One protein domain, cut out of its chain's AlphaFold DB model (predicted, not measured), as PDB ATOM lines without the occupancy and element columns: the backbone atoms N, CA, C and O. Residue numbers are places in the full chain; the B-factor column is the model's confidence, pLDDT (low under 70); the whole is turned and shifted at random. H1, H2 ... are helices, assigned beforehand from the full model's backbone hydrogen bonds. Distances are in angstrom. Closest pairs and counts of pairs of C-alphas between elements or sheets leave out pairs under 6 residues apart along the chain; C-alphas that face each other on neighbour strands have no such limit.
ATOM      1  N   ILE A  32      46.806 -32.318  33.033       77.00
ATOM      2  CA  ILE A  32      45.946 -31.327  33.700       77.00
ATOM      3  C   ILE A  32      45.113 -30.486  32.719       77.00
ATOM      4  O   ILE A  32      44.213 -29.760  33.136       77.00
ATOM      5  N   VAL A  33      45.421 -30.544  31.419       78.06
ATOM      6  CA  VAL A  33      44.814 -29.691  30.394       78.06
ATOM      7  C   VAL A  33      43.802 -30.500  29.607       78.06
ATOM      8  O   VAL A  33      44.138 -31.233  28.679       78.06
ATOM      9  N   ALA A  34      42.531 -30.318  29.950       73.56
ATOM     10  CA  ALA A  34      41.449 -30.820  29.131       73.56
ATOM     11  C   ALA A  34      40.236 -29.918  29.106       73.56
ATOM     12  O   ALA A  34      39.833 -29.308  30.093       73.56
ATOM     13  N   TYR A  35      39.622 -29.907  27.931       60.03
ATOM     14  CA  TYR A  35      38.375 -29.226  27.670       60.03
ATOM     15  C   TYR A  35      37.221 -30.200  27.900       60.03
ATOM     16  O   TYR A  35      36.868 -30.976  27.017       60.03
ATOM     17  N   GLY A  36      36.636 -30.171  29.096       64.38
ATOM     18  CA  GLY A  36      35.435 -30.944  29.395       64.38
ATOM     19  C   GLY A  36      34.855 -30.623  30.767       64.38
ATOM     20  O   GLY A  36      35.586 -30.494  31.749       64.38
ATOM     21  N   ARG A  37      33.522 -30.521  30.852       61.88
ATOM     22  CA  ARG A  37      32.797 -30.493  32.131       61.88
ATOM     23  C   ARG A  37      32.894 -31.877  32.765       61.88
ATOM     24  O   ARG A  37      32.048 -32.712  32.486       61.88
ATOM     25  N   SER A  38      33.959 -32.144  33.517       59.00
ATOM     26  CA  SER A  38      34.145 -33.370  34.319       59.00
ATOM     27  C   SER A  38      33.884 -34.682  33.558       59.00
ATOM     28  O   SER A  38      33.467 -35.672  34.149       59.00
ATOM     29  N   TYR A  39      34.122 -34.668  32.239       66.69
ATOM     30  CA  TYR A  39      33.830 -35.757  31.293       66.69
ATOM     31  C   TYR A  39      32.364 -36.197  31.260       66.69
ATOM     32  O   TYR A  39      32.069 -37.374  31.118       66.69
ATOM     33  N   SER A  40      31.454 -35.234  31.389       58.91
ATOM     34  CA  SER A  40      30.009 -35.434  31.381       58.91
ATOM     35  C   SER A  40      29.515 -36.229  30.156       58.91
ATOM     36  O   SER A  40      29.923 -35.914  29.033       58.91
ATOM     37  N   PRO A  41      28.611 -37.212  30.351       66.88
ATOM     38  CA  PRO A  41      28.071 -37.642  31.648       66.88
ATOM     39  C   PRO A  41      29.047 -38.520  32.457       66.88
ATOM     40  O   PRO A  41      29.008 -38.491  33.685       66.88
ATOM     41  N   SER A  42      29.946 -39.249  31.795       76.69
ATOM     42  CA  SER A  42      31.020 -40.043  32.403       76.69
ATOM     43  C   SER A  42      32.125 -40.339  31.386       76.69
ATOM     44  O   SER A  42      31.859 -40.439  30.188       76.69
ATOM     45  N   TRP A  43      33.359 -40.554  31.858       79.94
ATOM     46  CA  TRP A  43      34.421 -41.092  31.004       79.94
ATOM     47  C   TRP A  43      34.081 -42.540  30.602       79.94
ATOM     48  O   TRP A  43      33.798 -43.335  31.501       79.94
ATOM     49  N   PRO A  44      34.105 -42.905  29.307       85.69
ATOM     50  CA  PRO A  44      33.751 -44.251  28.858       85.69
ATOM     51  C   PRO A  44      34.857 -45.235  29.249       85.69
ATOM     52  O   PRO A  44      35.907 -45.301  28.607       85.69
ATOM     53  N   LEU A  45      34.658 -45.971  30.343       85.94
ATOM     54  CA  LEU A  45      35.672 -46.886  30.870       85.94
ATOM     55  C   LEU A  45      35.929 -48.063  29.927       85.94
ATOM     56  O   LEU A  45      37.064 -48.537  29.880       85.94
ATOM     57  N   GLU A  46      34.938 -48.464  29.125       90.31
ATOM     58  CA  GLU A  46      35.104 -49.505  28.107       90.31
ATOM     59  C   GLU A  46      36.191 -49.160  27.073       90.31
ATOM     60  O   GLU A  46      36.846 -50.047  26.535       90.31
ATOM     61  N   MET A  47      36.476 -47.870  26.848       86.44
ATOM     62  CA  MET A  47      37.549 -47.434  25.940       86.44
ATOM     63  C   MET A  47      38.952 -47.763  26.466       86.44
ATOM     64  O   MET A  47      39.924 -47.655  25.719       86.44
ATOM     65  N   LEU A  48      39.072 -48.123  27.748       90.31
ATOM     66  CA  LEU A  48      40.335 -48.503  28.377       90.31
ATOM     67  C   LEU A  48      40.571 -50.021  28.368       90.31
ATOM     68  O   LEU A  48      41.650 -50.471  28.764       90.31
ATOM     69  N   GLU A  49      39.589 -50.812  27.938       94.56
ATOM     70  CA  GLU A  49      39.680 -52.269  27.918       94.56
ATOM     71  C   GLU A  49      40.667 -52.764  26.853       94.56
ATOM     72  O   GLU A  49      40.768 -52.226  25.752       94.56
ATOM     73  N   GLY A  50      41.435 -53.806  27.188       95.00
ATOM     74  CA  GLY A  50      42.405 -54.417  26.269       95.00
ATOM     75  C   GLY A  50      43.631 -53.555  25.938       95.00
ATOM     76  O   GLY A  50      44.479 -53.985  25.155       95.00
ATOM     77  N   LEU A  51      43.762 -52.367  26.533       94.94
ATOM     78  CA  LEU A  51      44.922 -51.504  26.342       94.94
ATOM     79  C   LEU A  51      46.144 -52.020  27.107       94.94
ATOM     80  O   LEU A  51      46.060 -52.481  28.245       94.94
ATOM     81  N   THR A  52      47.321 -51.849  26.508       95.75
ATOM     82  CA  THR A  52      48.585 -51.950  27.248       95.75
ATOM     83  C   THR A  52      48.686 -50.836  28.292       95.75
ATOM     84  O   THR A  52      48.052 -49.788  28.158       95.75
ATOM     85  N   ALA A  53      49.550 -51.008  29.299       92.19
ATOM     86  CA  ALA A  53      49.778 -49.990  30.329       92.19
ATOM     87  C   ALA A  53      50.123 -48.605  29.739       92.19
ATOM     88  O   ALA A  53      49.580 -47.595  30.179       92.19
ATOM     89  N   ASN A  54      50.947 -48.558  28.683       89.38
ATOM     90  CA  ASN A  54      51.331 -47.306  28.020       89.38
ATOM     91  C   ASN A  54      50.170 -46.658  27.254       89.38
ATOM     92  O   ASN A  54      50.007 -45.443  27.297       89.38
ATOM     93  N   GLN A  55      49.359 -47.451  26.549       91.19
ATOM     94  CA  GLN A  55      48.184 -46.927  25.843       91.19
ATOM     95  C   GLN A  55      47.144 -46.400  26.830       91.19
ATOM     96  O   GLN A  55      46.580 -45.328  26.617       91.19
ATOM     97  N   ARG A  56      46.939 -47.126  27.934       89.88
ATOM     98  CA  ARG A  56      46.036 -46.717  29.004       89.88
ATOM     99  C   ARG A  56      46.468 -45.386  29.615       89.88
ATOM    100  O   ARG A  56      45.642 -44.491  29.700       89.88
ATOM    101  N   ALA A  57      47.754 -45.210  29.926       86.44
ATOM    102  CA  ALA A  57      48.277 -43.966  30.501       86.44
ATOM    103  C   ALA A  57      48.011 -42.716  29.636       86.44
ATOM    104  O   ALA A  57      47.896 -41.611  30.155       86.44
ATOM    105  N   VAL A  58      47.903 -42.882  28.315       86.81
ATOM    106  CA  VAL A  58      47.635 -41.788  27.366       86.81
ATOM    107  C   VAL A  58      46.136 -41.528  27.173       86.81
ATOM    108  O   VAL A  58      45.746 -40.405  26.860       86.81
ATOM    109  N   LEU A  59      45.304 -42.559  27.332       87.00
ATOM    110  CA  LEU A  59      43.852 -42.506  27.123       87.00
ATOM    111  C   LEU A  59      43.062 -42.354  28.425       87.00
ATOM    112  O   LEU A  59      41.836 -42.333  28.398       87.00
ATOM    113  N   GLU A  60      43.732 -42.259  29.567       84.81
ATOM    114  CA  GLU A  60      43.082 -41.965  30.836       84.81
ATOM    115  C   GLU A  60      42.506 -40.541  30.867       84.81
ATOM    116  O   GLU A  60      43.031 -39.626  30.223       84.81
ATOM    117  N   PRO A  61      41.418 -40.326  31.629       80.75
ATOM    118  CA  PRO A  61      40.903 -38.990  31.830       80.75
ATOM    119  C   PRO A  61      41.968 -38.120  32.528       80.75
ATOM    120  O   PRO A  61      42.649 -38.589  33.439       80.75
ATOM    121  N   PRO A  62      42.072 -36.841  32.153       79.62
ATOM    122  CA  PRO A  62      42.999 -35.887  32.746       79.62
ATOM    123  C   PRO A  62      42.912 -35.835  34.281       79.62
ATOM    124  O   PRO A  62      41.824 -35.803  34.872       79.62
ATOM    125  N   TYR A  63      44.084 -35.814  34.906       79.12
ATOM    126  CA  TYR A  63      44.319 -35.817  36.342       79.12
ATOM    127  C   TYR A  63      44.177 -34.399  36.895       79.12
ATOM    128  O   TYR A  63      45.125 -33.620  36.920       79.12
ATOM    129  N   ALA A  64      42.972 -34.062  37.348       76.38
ATOM    130  CA  ALA A  64      42.712 -32.845  38.106       76.38
ATOM    131  C   ALA A  64      42.346 -33.213  39.549       76.38
ATOM    132  O   ALA A  64      41.397 -33.971  39.755       76.38
ATOM    133  N   GLU A  65      43.044 -32.637  40.536       72.94
ATOM    134  CA  GLU A  65      42.822 -32.900  41.975       72.94
ATOM    135  C   GLU A  65      41.344 -32.769  42.366       72.94
ATOM    136  O   GLU A  65      40.779 -33.615  43.051       72.94
ATOM    137  N   ARG A  66      40.661 -31.768  41.794       74.31
ATOM    138  CA  ARG A  66      39.237 -31.487  42.026       74.31
ATOM    139  C   ARG A  66      38.276 -32.650  41.732       74.31
ATOM    140  O   ARG A  66      37.107 -32.518  42.075       74.31
ATOM    141  N   LEU A  67      38.725 -33.699  41.036       78.12
ATOM    142  CA  LEU A  67      37.946 -34.879  40.643       78.12
ATOM    143  C   LEU A  67      38.232 -36.101  41.532       78.12
ATOM    144  O   LEU A  67      38.027 -37.229  41.083       78.12
ATOM    145  N   ASP A  68      38.739 -35.885  42.750       80.62
ATOM    146  CA  ASP A  68      39.069 -36.936  43.721       80.62
ATOM    147  C   ASP A  68      40.009 -38.010  43.134       80.62
ATOM    148  O   ASP A  68      39.880 -39.209  43.393       80.62
ATOM    149  N   SER A  85      35.816 -29.821  49.133       89.62
ATOM    150  CA  SER A  85      35.010 -29.924  50.359       89.62
ATOM    151  C   SER A  85      33.610 -30.471  50.063       89.62
ATOM    152  O   SER A  85      33.066 -30.299  48.965       89.62
ATOM    153  N   LEU A  86      33.002 -31.118  51.060       91.00
ATOM    154  CA  LEU A  86      31.650 -31.670  50.944       91.00
ATOM    155  C   LEU A  86      30.616 -30.588  50.603       91.00
ATOM    156  O   LEU A  86      29.721 -30.826  49.795       91.00
ATOM    157  N   GLU A  87      30.768 -29.386  51.162       93.62
ATOM    158  CA  GLU A  87      29.879 -28.252  50.889       93.62
ATOM    159  C   GLU A  87      29.937 -27.853  49.415       93.62
ATOM    160  O   GLU A  87      28.900 -27.628  48.790       93.62
ATOM    161  N   LYS A  88      31.143 -27.826  48.831       89.81
ATOM    162  CA  LYS A  88      31.321 -27.486  47.421       89.81
ATOM    163  C   LYS A  88      30.733 -28.557  46.504       89.81
ATOM    164  O   LYS A  88      30.036 -28.209  45.557       89.81
ATOM    165  N   LYS A  89      30.954 -29.840  46.807       89.50
ATOM    166  CA  LYS A  89      30.359 -30.959  46.052       89.50
ATOM    167  C   LYS A  89      28.834 -30.920  46.098       89.50
ATOM    168  O   LYS A  89      28.184 -31.128  45.078       89.50
ATOM    169  N   ARG A  90      28.262 -30.613  47.267       93.81
ATOM    170  CA  ARG A  90      26.815 -30.458  47.442       93.81
ATOM    171  C   ARG A  90      26.272 -29.285  46.628       93.81
ATOM    172  O   ARG A  90      25.292 -29.466  45.918       93.81
ATOM    173  N   PHE A  91      26.919 -28.122  46.693       93.56
ATOM    174  CA  PHE A  91      26.545 -26.970  45.874       93.56
ATOM    175  C   PHE A  91      26.588 -27.309  44.380       93.56
ATOM    176  O   PHE A  91      25.645 -27.011  43.652       93.56
ATOM    177  N   ASP A  92      27.654 -27.971  43.923       89.00
ATOM    178  CA  ASP A  92      27.780 -28.349  42.517       89.00
ATOM    179  C   ASP A  92      26.671 -29.333  42.107       89.00
ATOM    180  O   ASP A  92      26.075 -29.187  41.038       89.00
ATOM    181  N   GLN A  93      26.321 -30.276  42.986       89.81
ATOM    182  CA  GLN A  93      25.228 -31.216  42.760       89.81
ATOM    183  C   GLN A  93      23.864 -30.515  42.690       89.81
ATOM    184  O   GLN A  93      23.059 -30.847  41.823       89.81
ATOM    185  N   GLU A  94      23.603 -29.553  43.577       94.00
ATOM    186  CA  GLU A  94      22.351 -28.789  43.620       94.00
ATOM    187  C   GLU A  94      22.184 -27.886  42.389       94.00
ATOM    188  O   GLU A  94      21.083 -27.779  41.850       94.00
ATOM    189  N   VAL A  95      23.265 -27.255  41.921       91.94
ATOM    190  CA  VAL A  95      23.212 -26.267  40.831       91.94
ATOM    191  C   VAL A  95      23.381 -26.905  39.452       91.94
ATOM    192  O   VAL A  95      22.718 -26.500  38.497       91.94
ATOM    193  N   PHE A  96      24.272 -27.889  39.326       85.81
ATOM    194  CA  PHE A  96      24.693 -28.446  38.037       85.81
ATOM    195  C   PHE A  96      24.328 -29.921  37.853       85.81
ATOM    196  O   PHE A  96      24.546 -30.462  36.769       85.81
ATOM    197  N   GLY A  97      23.785 -30.584  38.880       86.50
ATOM    198  CA  GLY A  97      23.423 -32.001  38.827       86.50
ATOM    199  C   GLY A  97      24.619 -32.958  38.866       86.50
ATOM    200  O   GLY A  97      24.436 -34.152  38.634       86.50
ATOM    201  N   THR A  98      25.829 -32.465  39.153       82.44
ATOM    202  CA  THR A  98      27.050 -33.277  39.260       82.44
ATOM    203  C   THR A  98      27.880 -32.838  40.468       82.44
ATOM    204  O   THR A  98      27.931 -31.656  40.790       82.44
ATOM    205  N   ALA A  99      28.608 -33.762  41.100       80.88
ATOM    206  CA  ALA A  99      29.510 -33.434  42.212       80.88
ATOM    207  C   ALA A  99      30.732 -32.587  41.793       80.88
ATOM    208  O   ALA A  99      31.453 -32.067  42.646       80.88
ATOM    209  N   TYR A 100      30.981 -32.469  40.485       77.56
ATOM    210  CA  TYR A 100      32.160 -31.825  39.928       77.56
ATOM    211  C   TYR A 100      31.754 -30.917  38.771       77.56
ATOM    212  O   TYR A 100      31.609 -31.371  37.632       77.56
ATOM    213  N   PHE A 101      31.628 -29.622  39.050       70.12
ATOM    214  CA  PHE A 101      31.528 -28.584  38.025       70.12
ATOM    215  C   PHE A 101      32.770 -27.695  38.034       70.12
ATOM    216  O   PHE A 101      33.157 -27.192  39.116       70.12
TER     217      PHE A 101
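What this domain is: This is residues 32 to 68 and 85 to 101 of the 101 residues of the protein "Hypothetical protein" of Spumella elongata (UniProt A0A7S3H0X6). A loose, elongated chain trace has two short helices, H1 and H2, side by side in sequence near one end of its long axis and the longest helix, H3, at the other end. Between these ends run stretches with no named element: residues 32 to 44 lead in to H1, and residues 60 to 68 lead back from H2 towards the middle, while residues 97 to 101 fold back from H3 on the side towards the middle. The printed part has 54 residues with three named helices, in the order H1, H2, H3, and no named strand; the class is all helix, though the helices hold 22 of the 54 residues, under half. It is loose, with a radius of gyration of the C-alphas of 13.3 A, and the C-alphas span 38 by 19 by 19 A, only just a rod.

Where its parts are: The printed part begins at Ile 32, with its C-alpha at (45.946, -31.327, 33.700), and residues 32 to 44 hold no named element. H1 is residues 45 to 48, Leu 45 to Leu 48, and begins with C-alpha 45 at (35.672, -46.886, 30.870). H2 follows as residues 53 to 59, Ala 53 to Leu 59, 10.1 A from first to last C-alpha. H3, after the cut, is residues 86 to 96, Leu 86 to Phe 96, 15.0 A long, and ends with C-alpha 96 at (24.693, -28.446, 38.037).

How they stand to each other: H1 and H2 are close but not clearly touching, with 2 pairs of C-alphas within 8 A; their closest C-alphas are those of Leu 48 and Arg 56, 6.0 A apart. Their centres are 11.0 A apart, and a tight link of 4 residues joins them. H3 touches no helix: H1 and H3 are apart, and H2 and H3 are apart too. In H2 and H3 every O i to N i+4 pair is within hydrogen-bond range; H1, with 4 residues, is too short for such a pair, and its 1 pair of O i and N i+3 is within range.

The domain as a whole: The two C-alphas farthest apart are those of Thr 52 and Glu 94, 38.6 A. Residues 69 to 84 are not printed, and C-alpha 68 and C-alpha 85 are 10.5 A apart across this cut. The link from H2 to H3 is the link across the cut. The printed part ends at Phe 101, the chain's last residue, and the C-alphas of Ile 32 and Phe 101 are 15.3 A apart. The mean pLDDT of the printed part is 82.6, and the model's confidence is low, under 70, at residues 35 to 41.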